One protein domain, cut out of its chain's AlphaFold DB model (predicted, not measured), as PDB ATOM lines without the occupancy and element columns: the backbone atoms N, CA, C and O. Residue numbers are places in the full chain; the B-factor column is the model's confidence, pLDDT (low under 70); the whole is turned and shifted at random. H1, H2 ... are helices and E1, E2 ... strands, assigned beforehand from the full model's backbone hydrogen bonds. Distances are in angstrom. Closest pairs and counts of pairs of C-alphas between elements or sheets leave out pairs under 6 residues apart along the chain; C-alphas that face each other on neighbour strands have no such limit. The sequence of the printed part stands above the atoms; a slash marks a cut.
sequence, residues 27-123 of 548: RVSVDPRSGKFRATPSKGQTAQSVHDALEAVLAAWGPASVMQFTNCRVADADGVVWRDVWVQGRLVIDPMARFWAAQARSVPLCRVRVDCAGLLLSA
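Overview. This is residues 27 to 123 of the 548 residues of an uncharacterized protein of Cafeteria roenbergensis (UniProt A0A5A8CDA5). A strongly twisted wall of six short strands, E2 E1 E8 E3 E6 E7, has helix H1 running across it at the E2 and E1 side, while H2 meets it with one end alone, near E6, and reaches away. A small second sheet, E5 E4 E9, sits past the end of the wall where E3 and E8 end and E6 begins. The printed part has 97 residues, with two named helices and nine named strands in the order E1 E2 H1 E3 E4 E5 E6 E7 H2 E8 E9; the class is mixed, helices and strands, and both sheets are mixed. The whole is compact, with a radius of gyration of the C-alphas of 14.1 A, and spans 39 by 37 by 23 A.

Arrangement. E1, residues 27 to 30, and E2, residues 37 to 39, form a hairpin, with N 38 and O 29 at 2.7 A. H1, residues 47 to 59, is on this sheet at a height of 8.9 A over the sheet, a helix layer and a strand layer making two layers. H1 lies only just over E1, with 3 of its C-alphas, and runs across the strands, at 86 degrees to E1 on the local plane. Its closest C-alphas to E2 are those of Val 50 and Ala 39, 5.5 A apart. E3, residues 66 to 70, leads by a tight link to E4, residues 73 to 76, which forms a hairpin with E5, residues 79 to 82, with N 74 and O 81 at 2.8 A. E5 runs on into E6, residues 85 to 88, across a break of 2 residues, at 86 degrees. E6 is antiparallel to E3, with N 67 and O 87 at 2.8 A, and forms a hairpin with E7, residues 91 to 93, with N 88 and O 91 at 2.8 A. H2, residues 95 to 105, only grazes the sheet with its residues 95 to 98; the closest C-alphas of H2 and E6 are those of Pro 95 and Trp 86, 6.2 A apart. E8, residues 112 to 115, is parallel to E1, with N 28 and O 113 at 2.9 A, and to E3, with N 114 and O 68 at 2.8 A. E7, H2 and E8 form a split strand-helix-strand unit, two strands of one sheet with a helix between them along the chain and with E3 and E6 between them in the sheet, and its crossover is right-handed. E9, residues 120 to 122, is parallel to E4, with N 121 and O 73 at 2.8 A. H1 and H2 are apart, and in both every O i to N i+4 pair is within hydrogen-bond range.

Along the chain. E1 begins at C-alpha 27, (172.510, 198.110, 165.539). H1 is 18.3 A long, H2 15.5 A and E3, the longest strand, 13.2 A. E9 ends at C-alpha 122, (153.515, 203.881, 159.242).

Size, cuts and confidence. The C-alphas farthest apart are those of Gly 44 and Asp 78, 42.7 A. The printed part has no cut and no long link. Mean pLDDT of the printed part is 86.1; residues 40 to 45 and residue 47 are under 70.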
ATOM      1  N   ARG A  27     173.266 198.779 166.607       87.50
ATOM      2  CA  ARG A  27     172.510 198.110 165.539       87.50
ATOM      3  C   ARG A  27     171.441 197.195 166.122       87.50
ATOM      4  O   ARG A  27     171.724 196.288 166.903       87.50
ATOM      5  N   VAL A  28     170.209 197.420 165.693       88.38
ATOM      6  CA  VAL A  28     169.021 196.670 166.101       88.38
ATOM      7  C   VAL A  28     168.334 196.170 164.836       88.38
ATOM      8  O   VAL A  28     168.332 196.867 163.827       88.38
ATOM      9  N   SER A  29     167.766 194.973 164.865       87.94
ATOM     10  CA  SER A  29     166.905 194.453 163.801       87.94
ATOM     11  C   SER A  29     165.500 194.222 164.340       87.94
ATOM     12  O   SER A  29     165.303 194.134 165.548       87.94
ATOM     13  N   VAL A  30     164.506 194.150 163.467       87.31
ATOM     14  CA  VAL A  30     163.144 193.759 163.830       87.31
ATOM     15  C   VAL A  30     162.916 192.330 163.359       87.31
ATOM     16  O   VAL A  30     163.243 191.976 162.230       87.31
ATOM     17  N   ASP A  31     162.362 191.491 164.226       83.94
ATOM     18  CA  ASP A  31     161.907 190.164 163.842       83.94
ATOM     19  C   ASP A  31     160.666 190.286 162.942       83.94
ATOM     20  O   ASP A  31     159.631 190.766 163.408       83.94
ATOM     21  N   PRO A  32     160.713 189.828 161.679       82.38
ATOM     22  CA  PRO A  32     159.598 189.989 160.753       82.38
ATOM     23  C   PRO A  32     158.359 189.167 161.130       82.38
ATOM     24  O   PRO A  32     157.279 189.450 160.620       82.38
ATOM     25  N   ARG A  33     158.489 188.150 161.997       79.50
ATOM     26  CA  ARG A  33     157.354 187.335 162.460       79.50
ATOM     27  C   ARG A  33     156.684 187.935 163.683       79.50
ATOM     28  O   ARG A  33     155.465 187.957 163.752       79.50
ATOM     29  N   SER A  34     157.481 188.381 164.654       77.50
ATOM     30  CA  SER A  34     156.956 188.862 165.939       77.50
ATOM     31  C   SER A  34     156.846 190.382 166.039       77.50
ATOM     32  O   SER A  34     156.265 190.879 166.997       77.50
ATOM     33  N   GLY A  35     157.446 191.135 165.111       75.12
ATOM     34  CA  GLY A  35     157.551 192.596 165.177       75.12
ATOM     35  C   GLY A  35     158.454 193.106 166.306       75.12
ATOM     36  O   GLY A  35     158.599 194.314 166.481       75.12
ATOM     37  N   LYS A  36     159.075 192.210 167.086       78.81
ATOM     38  CA  LYS A  36     159.907 192.578 168.237       78.81
ATOM     39  C   LYS A  36     161.304 192.993 167.794       78.81
ATOM     40  O   LYS A  36     161.906 192.375 166.915       78.81
ATOM     41  N   PHE A  37     161.846 194.006 168.462       77.25
ATOM     42  CA  PHE A  37     163.236 194.413 168.292       77.25
ATOM     43  C   PHE A  37     164.172 193.308 168.797       77.25
ATOM     44  O   PHE A  37     164.050 192.825 169.921       77.25
ATOM     45  N   ARG A  38     165.128 192.916 167.960       75.06
ATOM     46  CA  ARG A  38     166.238 192.026 168.279       75.06
ATOM     47  C   ARG A  38     167.538 192.810 168.211       75.06
ATOM     48  O   ARG A  38     167.953 193.323 167.170       75.06
ATOM     49  N   ALA A  39     168.213 192.866 169.348       70.25
ATOM     50  CA  ALA A  39     169.611 193.242 169.416       70.25
ATOM     51  C   ALA A  39     170.424 192.425 168.398       70.25
ATOM     52  O   ALA A  39     170.363 191.196 168.410       70.25
ATOM     53  N   THR A  40     171.180 193.096 167.527       67.75
ATOM     54  CA  THR A  40     172.091 192.414 166.600       67.75
ATOM     55  C   THR A  40     173.518 192.640 167.093       67.75
ATOM     56  O   THR A  40     174.093 193.688 166.797       67.75
ATOM     57  N   PRO A  41     174.078 191.720 167.900       64.56
ATOM     58  CA  PRO A  41     175.385 191.924 168.505       64.56
ATOM     59  C   PRO A  41     176.502 191.994 167.470       64.56
ATOM     60  O   PRO A  41     176.563 191.199 166.529       64.56
ATOM     61  N   SER A  42     177.420 192.934 167.686       68.62
ATOM     62  CA  SER A  42     178.710 192.955 167.004       68.62
ATOM     63  C   SER A  42     179.594 191.804 167.500       68.62
ATOM     64  O   SER A  42     179.340 191.182 168.534       68.62
ATOM     65  N   LYS A  43     180.670 191.505 166.765       62.72
ATOM     66  CA  LYS A  43     181.620 190.439 167.115       62.72
ATOM     67  C   LYS A  43     182.214 190.693 168.514       62.72
ATOM     68  O   LYS A  43     183.009 191.611 168.673       62.72
ATOM     69  N   GLY A  44     181.832 189.876 169.499       65.94
ATOM     70  CA  GLY A  44     182.274 189.991 170.899       65.94
ATOM     71  C   GLY A  44     181.243 190.571 171.881       65.94
ATOM     72  O   GLY A  44     181.510 190.570 173.077       65.94
ATOM     73  N   GLN A  45     180.070 191.016 171.415       68.88
ATOM     74  CA  GLN A  45     178.954 191.452 172.267       68.88
ATOM     75  C   GLN A  45     177.930 190.324 172.464       68.88
ATOM     76  O   GLN A  45     177.727 189.484 171.587       68.88
ATOM     77  N   THR A  46     177.252 190.309 173.613       74.50
ATOM     78  CA  THR A  46     176.107 189.417 173.869       74.50
ATOM     79  C   THR A  46     174.795 190.120 173.513       74.50
ATOM     80  O   THR A  46     174.719 191.349 173.530       74.50
ATOM     81  N   ALA A  47     173.727 189.366 173.233       68.75
ATOM     82  CA  ALA A  47     172.405 189.956 172.983       68.75
ATOM     83  C   ALA A  47     171.906 190.810 174.168       68.75
ATOM     84  O   ALA A  47     171.358 191.888 173.948       68.75
ATOM     85  N   GLN A  48     172.170 190.367 175.406       75.00
ATOM     86  CA  GLN A  48     171.844 191.122 176.619       75.00
ATOM     87  C   GLN A  48     172.586 192.462 176.659       75.00
ATOM     88  O   GLN A  48     171.958 193.493 176.847       75.00
ATOM     89  N   SER A  49     173.891 192.470 176.362       75.12
ATOM     90  CA  SER A  49     174.683 193.707 176.384       75.12
ATOM     91  C   SER A  49     174.186 194.771 175.396       75.12
ATOM     92  O   SER A  49     174.264 195.964 175.673       75.12
ATOM     93  N   VAL A  50     173.627 194.356 174.257       70.88
ATOM     94  CA  VAL A  50     173.055 195.264 173.250       70.88
ATOM     95  C   VAL A  50     171.661 195.741 173.656       70.88
ATOM     96  O   VAL A  50     171.313 196.882 173.368       70.88
ATOM     97  N   HIS A  51     170.867 194.894 174.317       78.38
ATOM     98  CA  HIS A  51     169.590 195.306 174.901       78.38
ATOM     99  C   HIS A  51     169.807 196.342 176.011       78.38
ATOM    100  O   HIS A  51     169.224 197.417 175.944       78.38
ATOM    101  N   ASP A  52     170.725 196.083 176.944       81.25
ATOM    102  CA  ASP A  52     171.074 197.025 178.013       81.25
ATOM    103  C   ASP A  52     171.611 198.347 177.435       81.25
ATOM    104  O   ASP A  52     171.262 199.433 177.900       81.25
ATOM    105  N   ALA A  53     172.416 198.275 176.367       79.88
ATOM    106  CA  ALA A  53     172.879 199.457 175.644       79.88
ATOM    107  C   ALA A  53     171.730 200.215 174.960       79.88
ATOM    108  O   ALA A  53     171.722 201.445 174.980       79.88
ATOM    109  N   LEU A  54     170.756 199.514 174.369       82.06
ATOM    110  CA  LEU A  54     169.567 200.134 173.785       82.06
ATOM    111  C   LEU A  54     168.759 200.864 174.854       82.06
ATOM    112  O   LEU A  54     168.463 202.043 174.674       82.06
ATOM    113  N   GLU A  55     168.468 200.202 175.971       82.75
ATOM    114  CA  GLU A  55     167.753 200.794 177.102       82.75
ATOM    115  C   GLU A  55     168.491 202.023 177.644       82.75
ATOM    116  O   GLU A  55     167.884 203.076 177.831       82.75
ATOM    117  N   ALA A  56     169.817 201.962 177.792       83.50
ATOM    118  CA  ALA A  56     170.615 203.115 178.208       83.50
ATOM    119  C   ALA A  56     170.549 204.280 177.199       83.50
ATOM    120  O   ALA A  56     170.467 205.447 177.591       83.50
ATOM    121  N   VAL A  57     170.568 203.991 175.891       83.62
ATOM    122  CA  VAL A  57     170.431 205.015 174.841       83.62
ATOM    123  C   VAL A  57     169.035 205.636 174.841       83.62
ATOM    124  O   VAL A  57     168.922 206.853 174.680       83.62
ATOM    125  N   LEU A  58     167.990 204.828 175.025       82.69
ATOM    126  CA  LEU A  58     166.603 205.286 175.098       82.69
ATOM    127  C   LEU A  58     166.337 206.082 176.385       82.69
ATOM    128  O   LEU A  58     165.670 207.113 176.337       82.69
ATOM    129  N   ALA A  59     166.921 205.682 177.515       83.69
ATOM    130  CA  ALA A  59     166.848 206.424 178.773       83.69
ATOM    131  C   ALA A  59     167.526 207.802 178.673       83.69
ATOM    132  O   ALA A  59     167.041 208.780 179.241       83.69
ATOM    133  N   ALA A  60     168.617 207.896 177.909       84.88
ATOM    134  CA  ALA A  60     169.317 209.144 177.611       84.88
ATOM    135  C   ALA A  60     168.793 209.854 176.344       84.88
ATOM    136  O   ALA A  60     169.469 210.738 175.806       84.88
ATOM    137  N   TRP A  61     167.629 209.457 175.815       85.31
ATOM    138  CA  TRP A  61     167.092 210.022 174.583       85.31
ATOM    139  C   TRP A  61     166.677 211.481 174.778       85.31
ATOM    140  O   TRP A  61     165.809 211.795 175.590       85.31
ATOM    141  N   GLY A  62     167.286 212.381 174.007       86.06
ATOM    142  CA  GLY A  62     167.012 213.811 174.069       86.06
ATOM    143  C   GLY A  62     166.753 214.424 172.692       86.06
ATOM    144  O   GLY A  62     166.834 213.735 171.673       86.06
ATOM    145  N   PRO A  63     166.499 215.743 172.625       87.50
ATOM    146  CA  PRO A  63     166.204 216.454 171.375       87.50
ATOM    147  C   PRO A  63     167.303 216.359 170.303       87.50
ATOM    148  O   PRO A  63     167.037 216.541 169.118       87.50
ATOM    149  N   ALA A  64     168.546 216.081 170.703       86.38
ATOM    150  CA  ALA A  64     169.679 215.906 169.796       86.38
ATOM    151  C   ALA A  64     169.937 214.440 169.395       86.38
ATOM    152  O   ALA A  64     170.759 214.190 168.514       86.38
ATOM    153  N   SER A  65     169.271 213.471 170.030       89.31
ATOM    154  CA  SER A  65     169.459 212.047 169.740       89.31
ATOM    155  C   SER A  65     168.871 211.696 168.378       89.31
ATOM    156  O   SER A  65     167.755 212.108 168.080       89.31
ATOM    157  N   VAL A  66     169.610 210.932 167.562       92.88
ATOM    158  CA  VAL A  66     169.205 210.571 166.191       92.88
ATOM    159  C   VAL A  66     169.151 209.057 165.997       92.88
ATOM    160  O   VAL A  66     170.117 208.353 166.305       92.88
ATOM    161  N   MET A  67     168.035 208.568 165.452       93.75
ATOM    162  CA  MET A  67     167.779 207.171 165.098       93.75
ATOM    163  C   MET A  67     167.466 207.078 163.609       93.75
ATOM    164  O   MET A  67     166.775 207.930 163.055       93.75
ATOM    165  N   GLN A  68     167.983 206.035 162.970       95.25
ATOM    166  CA  GLN A  68     167.711 205.720 161.575       95.25
ATOM    167  C   GLN A  68     166.980 204.380 161.497       95.25
ATOM    168  O   GLN A  68     167.498 203.374 161.974       95.25
ATOM    169  N   PHE A  69     165.824 204.359 160.849       95.62
ATOM    170  CA  PHE A  69     165.138 203.152 160.410       95.62
ATOM    171  C   PHE A  69     165.522 202.880 158.957       95.62
ATOM    172  O   PHE A  69     165.492 203.784 158.123       95.62
ATOM    173  N   THR A  70     165.912 201.646 158.674       95.75
ATOM    174  CA  THR A  70     166.407 201.186 157.374       95.75
ATOM    175  C   THR A  70     165.658 199.941 156.946       95.75
ATOM    176  O   THR A  70     165.071 199.263 157.788       95.75
ATOM    177  N   ASN A  71     165.700 199.619 155.649       95.31
ATOM    178  CA  ASN A  71     165.050 198.419 155.113       95.31
ATOM    179  C   ASN A  71     163.556 198.357 155.499       95.31
ATOM    180  O   ASN A  71     163.033 197.310 155.877       95.31
ATOM    181  N   CYS A  72     162.870 199.500 155.457       94.50
ATOM    182  CA  CYS A  72     161.436 199.603 155.697       94.50
ATOM    183  C   CYS A  72     160.688 199.998 154.422       94.50
ATOM    184  O   CYS A  72     161.181 200.730 153.559       94.50
ATOM    185  N   ARG A  73     159.448 199.515 154.337       95.31
ATOM    186  CA  ARG A  73     158.428 200.032 153.429       95.31
ATOM    187  C   ARG A  73     157.651 201.095 154.191       95.31
ATOM    188  O   ARG A  73     156.963 200.762 155.144       95.31
ATOM    189  N   VAL A  74     157.770 202.358 153.819       94.75
ATOM    190  CA  VAL A  74     157.096 203.463 154.507       94.75
ATOM    191  C   VAL A  74     155.740 203.707 153.866       94.75
ATOM    192  O   VAL A  74     155.676 203.910 152.656       94.75
ATOM    193  N   ALA A  75     154.679 203.673 154.672       92.38
ATOM    194  CA  ALA A  75     153.334 204.070 154.274       92.38
ATOM    195  C   ALA A  75     153.108 205.551 154.602       92.38
ATOM    196  O   ALA A  75     153.137 205.944 155.770       92.38
ATOM    197  N   ASP A  76     152.859 206.353 153.574       84.00
ATOM    198  CA  ASP A  76     152.533 207.772 153.680       84.00
ATOM    199  C   ASP A  76     151.310 208.134 152.817       84.00
ATOM    200  O   ASP A  76     150.588 207.263 152.325       84.00
ATOM    201  N   ALA A  77     151.044 209.434 152.669       76.12
ATOM    202  CA  ALA A  77     149.898 209.940 151.920       76.12
ATOM    203  C   ALA A  77     149.934 209.602 150.416       76.12
ATOM    204  O   ALA A  77     148.878 209.580 149.782       76.12
ATOM    205  N   ASP A  78     151.115 209.336 149.853       77.88
ATOM    206  CA  ASP A  78     151.322 209.053 148.432       77.88
ATOM    207  C   ASP A  78     151.433 207.542 148.143       77.88
ATOM    208  O   ASP A  78     151.387 207.124 146.983       77.88
ATOM    209  N   GLY A  79     151.526 206.703 149.181       86.81
ATOM    210  CA  GLY A  79     151.467 205.248 149.078       86.81
ATOM    211  C   GLY A  79     152.507 204.536 149.938       86.81
ATOM    212  O   GLY A  79     152.897 205.011 151.000       86.81
ATOM    213  N   VAL A  80     152.932 203.351 149.488       94.69
ATOM    214  CA  VAL A  80     153.951 202.540 150.169       94.69
ATOM    215  C   VAL A  80     155.232 202.545 149.346       94.69
ATOM    216  O   VAL A  80     155.241 202.047 148.220       94.69
ATOM    217  N   VAL A  81     156.321 203.072 149.906       93.38
ATOM    218  CA  VAL A  81     157.610 203.189 149.207       93.38
ATOM    219  C   VAL A  81     158.780 202.693 150.051       93.38
ATOM    220  O   VAL A  81     158.758 202.760 151.276       93.38
ATOM    221  N   TRP A  82     159.839 202.221 149.398       95.06
ATOM    222  CA  TRP A  82     161.092 201.872 150.068       95.06
ATOM    223  C   TRP A  82     161.915 203.129 150.331       95.06
ATOM    224  O   TRP A  82     162.343 203.792 149.387       95.06
ATOM    225  N   ARG A  83     162.131 203.465 151.605       93.12
ATOM    226  CA  ARG A  83     162.993 204.580 152.017       93.12
ATOM    227  C   ARG A  83     163.436 204.404 153.464       93.12
ATOM    228  O   ARG A  83     162.727 203.785 154.248       93.12
ATOM    229  N   ASP A  84     164.556 205.018 153.818       94.38
ATOM    230  CA  ASP A  84     164.967 205.148 155.215       94.38
ATOM    231  C   ASP A  84     164.175 206.266 155.910       94.38
ATOM    232  O   ASP A  84     163.830 207.275 155.289       94.38
ATOM    233  N   VAL A  85     163.946 206.123 157.217       94.94
ATOM    234  CA  VAL A  85     163.332 207.161 158.059       94.94
ATOM    235  C   VAL A  85     164.314 207.593 159.129       94.94
ATOM    236  O   VAL A  85     164.921 206.768 159.808       94.94
ATOM    237  N   TRP A  86     164.458 208.901 159.299       95.38
ATOM    238  CA  TRP A  86     165.359 209.492 160.279       95.38
ATOM    239  C   TRP A  86     164.542 210.232 161.323       95.38
ATOM    240  O   TRP A  86     163.690 211.048 160.980       95.38
ATOM    241  N   VAL A  87     164.808 209.947 162.592       93.31
ATOM    242  CA  VAL A  87     164.138 210.579 163.728       93.31
ATOM    243  C   VAL A  87     165.180 211.269 164.586       93.31
ATOM    244  O   VAL A  87     166.159 210.642 164.988       93.31
ATOM    245  N   GLN A  88     164.966 212.547 164.881       92.00
ATOM    246  CA  GLN A  88     165.744 213.305 165.848       92.00
ATOM    247  C   GLN A  88     164.845 213.793 166.979       92.00
ATOM    248  O   GLN A  88     163.878 214.523 166.753       92.00
ATOM    249  N   GLY A  89     165.157 213.388 168.211       89.25
ATOM    250  CA  GLY A  89     164.286 213.639 169.354       89.25
ATOM    251  C   GLY A  89     162.897 213.045 169.116       89.25
ATOM    252  O   GLY A  89     162.740 211.826 169.139       89.25
ATOM    253  N   ARG A  90     161.902 213.910 168.883       86.12
ATOM    254  CA  ARG A  90     160.496 213.551 168.603       86.12
ATOM    255  C   ARG A  90     160.076 213.811 167.149       86.12
ATOM    256  O   ARG A  90     158.904 213.670 166.823       86.12
ATOM    257  N   LEU A  91     161.000 214.244 166.291       90.19
ATOM    258  CA  LEU A  91     160.692 214.708 164.940       90.19
ATOM    259  C   LEU A  91     161.266 213.763 163.893       90.19
ATOM    260  O   LEU A  91     162.426 213.365 163.978       90.19
ATOM    261  N   VAL A  92     160.469 213.466 162.870       91.88
ATOM    262  CA  VAL A  92     160.990 212.918 161.616       91.88
ATOM    263  C   VAL A  92     161.737 214.040 160.897       91.88
ATOM    264  O   VAL A  92     161.203 215.140 160.752       91.88
ATOM    265  N   ILE A  93     162.973 213.781 160.477       93.44
ATOM    266  CA  ILE A  93     163.849 214.778 159.853       93.44
ATOM    267  C   ILE A  93     164.196 214.412 158.413       93.44
ATOM    268  O   ILE A  93     164.180 213.243 158.025       93.44
ATOM    269  N   ASP A  94     164.566 215.431 157.638       90.69
ATOM    270  CA  ASP A  94     165.076 215.246 156.286       90.69
ATOM    271  C   ASP A  94     166.468 214.568 156.307       90.69
ATOM    272  O   ASP A  94     167.392 215.061 156.972       90.69
ATOM    273  N   PRO A  95     166.654 213.444 155.587       90.75
ATOM    274  CA  PRO A  95     167.920 212.715 155.577       90.75
ATOM    275  C   PRO A  95     169.081 213.529 154.993       90.75
ATOM    276  O   PRO A  95     170.217 213.386 155.449       90.75
ATOM    277  N   MET A  96     168.823 214.382 153.997       90.81
ATOM    278  CA  MET A  96     169.872 215.149 153.324       90.81
ATOM    279  C   MET A  96     170.391 216.271 154.227       90.81
ATOM    280  O   MET A  96     171.603 216.416 154.396       90.81
ATOM    281  N   ALA A  97     169.490 217.004 154.880       88.44
ATOM    282  CA  ALA A  97     169.831 217.983 155.904       88.44
ATOM    283  C   ALA A  97     170.641 217.337 157.037       88.44
ATOM    284  O   ALA A  97     171.664 217.881 157.463       88.44
ATOM    285  N   ARG A  98     170.243 216.135 157.482       90.75
ATOM    286  CA  ARG A  98     170.987 215.390 158.505       90.75
ATOM    287  C   ARG A  98     172.403 215.041 158.058       90.75
ATOM    288  O   ARG A  98     173.337 215.216 158.842       90.75
ATOM    289  N   PHE A  99     172.560 214.544 156.834       90.50
ATOM    290  CA  PHE A  99     173.856 214.157 156.283       90.50
ATOM    291  C   PHE A  99     174.844 215.330 156.291       90.50
ATOM    292  O   PHE A  99     175.924 215.219 156.877       90.50
ATOM    293  N   TRP A 100     174.450 216.472 155.725       90.38
ATOM    294  CA  TRP A 100     175.317 217.649 155.651       90.38
ATOM    295  C   TRP A 100     175.640 218.225 157.032       90.38
ATOM    296  O   TRP A 100     176.795 218.553 157.305       90.38
ATOM    297  N   ALA A 101     174.659 218.280 157.938       87.88
ATOM    298  CA  ALA A 101     174.879 218.747 159.306       87.88
ATOM    299  C   ALA A 101     175.851 217.846 160.086       87.88
ATOM    300  O   ALA A 101     176.697 218.341 160.835       87.88
ATOM    301  N   ALA A 102     175.747 216.524 159.914       88.25
ATOM    302  CA  ALA A 102     176.642 215.567 160.554       88.25
ATOM    303  C   ALA A 102     178.070 215.664 160.001       88.25
ATOM    304  O   ALA A 102     179.024 215.677 160.780       88.25
ATOM    305  N   GLN A 103     178.212 215.802 158.678       89.50
ATOM    306  CA  GLN A 103     179.504 215.959 158.014       89.50
ATOM    307  C   GLN A 103     180.211 217.249 158.445       89.50
ATOM    308  O   GLN A 103     181.379 217.204 158.823       89.50
ATOM    309  N   ALA A 104     179.499 218.379 158.465       89.75
ATOM    310  CA  ALA A 104     180.053 219.670 158.875       89.75
ATOM    311  C   ALA A 104     180.560 219.665 160.328       89.75
ATOM    312  O   ALA A 104     181.538 220.333 160.651       89.75
ATOM    313  N   ARG A 105     179.905 218.898 161.208       87.81
ATOM    314  CA  ARG A 105     180.239 218.815 162.639       87.81
ATOM    315  C   ARG A 105     181.111 217.613 162.999       87.81
ATOM    316  O   ARG A 105     181.440 217.452 164.167       87.81
ATOM    317  N   SER A 106     181.472 216.772 162.027       87.94
ATOM    318  CA  SER A 106     182.211 215.519 162.246       87.94
ATOM    319  C   SER A 106     181.589 214.615 163.325       87.94
ATOM    320  O   SER A 106     182.297 213.988 164.109       87.94
ATOM    321  N   VAL A 107     180.253 214.543 163.367       85.44
ATOM    322  CA  VAL A 107     179.504 213.705 164.321       85.44
ATOM    323  C   VAL A 107     178.884 212.483 163.630       85.44
ATOM    324  O   VAL A 107     178.587 212.549 162.433       85.44
ATOM    325  N   PRO A 108     178.620 211.376 164.355       86.12
ATOM    326  CA  PRO A 108     177.936 210.215 163.790       86.12
ATOM    327  C   PRO A 108     176.570 210.578 163.199       86.12
ATOM    328  O   PRO A 108     175.832 211.375 163.780       86.12
ATOM    329  N   LEU A 109     176.193 209.954 162.076       89.25
ATOM    330  CA  LEU A 109     174.901 210.189 161.416       89.25
ATOM    331  C   LEU A 109     173.715 209.829 162.319       89.25
ATOM    332  O   LEU A 109     172.750 210.585 162.400       89.25
ATOM    333  N   CYS A 110     173.799 208.719 163.040       91.25
ATOM    334  CA  CYS A 110     172.818 208.304 164.035       91.25
ATOM    335  C   CYS A 110     173.519 207.584 165.188       91.25
ATOM    336  O   CYS A 110     174.651 207.122 165.047       91.25
ATOM    337  N   ARG A 111     172.835 207.504 166.330       88.94
ATOM    338  CA  ARG A 111     173.270 206.729 167.498       88.94
ATOM    339  C   ARG A 111     172.710 205.309 167.472       88.94
ATOM    340  O   ARG A 111     173.370 204.381 167.923       88.94
ATOM    341  N   VAL A 112     171.508 205.153 166.917       90.06
ATOM    342  CA  VAL A 112     170.827 203.866 166.756       90.06
ATOM    343  C   VAL A 112     170.430 203.689 165.299       90.06
ATOM    344  O   VAL A 112     169.851 204.593 164.690       90.06
ATOM    345  N   ARG A 113     170.714 202.511 164.748       92.56
ATOM    346  CA  ARG A 113     170.185 202.060 163.465       92.56
ATOM    347  C   ARG A 113     169.303 200.839 163.676       92.56
ATOM    348  O   ARG A 113     169.762 199.839 164.222       92.56
ATOM    349  N   VAL A 114     168.072 200.931 163.197       92.50
ATOM    350  CA  VAL A 114     167.079 199.862 163.197       92.50
ATOM    351  C   VAL A 114     166.940 199.325 161.772       92.50
ATOM    352  O   VAL A 114     166.625 200.073 160.850       92.50
ATOM    353  N   ASP A 115     167.181 198.036 161.577       93.81
ATOM    354  CA  ASP A 115     166.815 197.299 160.367       93.81
ATOM    355  C   ASP A 115     165.389 196.764 160.531       93.81
ATOM    356  O   ASP A 115     165.127 195.913 161.379       93.81
ATOM    357  N   CYS A 116     164.455 197.278 159.738       93.75
ATOM    358  CA  CYS A 116     163.042 196.924 159.810       93.75
ATOM    359  C   CYS A 116     162.693 195.612 159.091       93.75
ATOM    360  O   CYS A 116     161.514 195.281 159.014       93.75
ATOM    361  N   ALA A 117     163.667 194.871 158.553       92.94
ATOM    362  CA  ALA A 117     163.465 193.562 157.927       92.94
ATOM    363  C   ALA A 117     162.397 193.547 156.808       92.94
ATOM    364  O   ALA A 117     161.669 192.570 156.628       92.94
ATOM    365  N   GLY A 118     162.272 194.641 156.057       92.88
ATOM    366  CA  GLY A 118     161.281 194.804 154.995       92.88
ATOM    367  C   GLY A 118     159.846 195.007 155.488       92.88
ATOM    368  O   GLY A 118     158.911 194.958 154.683       92.88
ATOM    369  N   LEU A 119     159.627 195.218 156.787       92.19
ATOM    370  CA  LEU A 119     158.302 195.486 157.344       92.19
ATOM    371  C   LEU A 119     157.762 196.858 156.921       92.19
ATOM    372  O   LEU A 119     158.496 197.732 156.446       92.19
ATOM    373  N   LEU A 120     156.446 197.016 157.077       92.62
ATOM    374  CA  LEU A 120     155.767 198.289 156.876       92.62
ATOM    375  C   LEU A 120     156.000 199.193 158.093       92.62
ATOM    376  O   LEU A 120     155.776 198.775 159.225       92.62
ATOM    377  N   LEU A 121     156.413 200.431 157.844       92.38
ATOM    378  CA  LEU A 121     156.503 201.500 158.827       92.38
ATOM    379  C   LEU A 121     155.451 202.557 158.477       92.38
ATOM    380  O   LEU A 121     155.469 203.106 157.377       92.38
ATOM    381  N   SER A 122     154.534 202.840 159.395       92.69
ATOM    382  CA  SER A 122     153.515 203.881 159.242       92.69
ATOM    383  C   SER A 122     153.627 204.913 160.358       92.69
ATOM    384  O   SER A 122     154.270 204.675 161.382       92.69
ATOM    385  N   ALA A 123     152.952 206.050 160.185       91.69
ATOM    386  CA  ALA A 123     152.582 206.864 161.335       91.69
ATOM    387  C   ALA A 123     151.756 206.019 162.322       91.69
ATOM    388  O   ALA A 123     151.044 205.095 161.911       91.69
TER     389      ALA A 123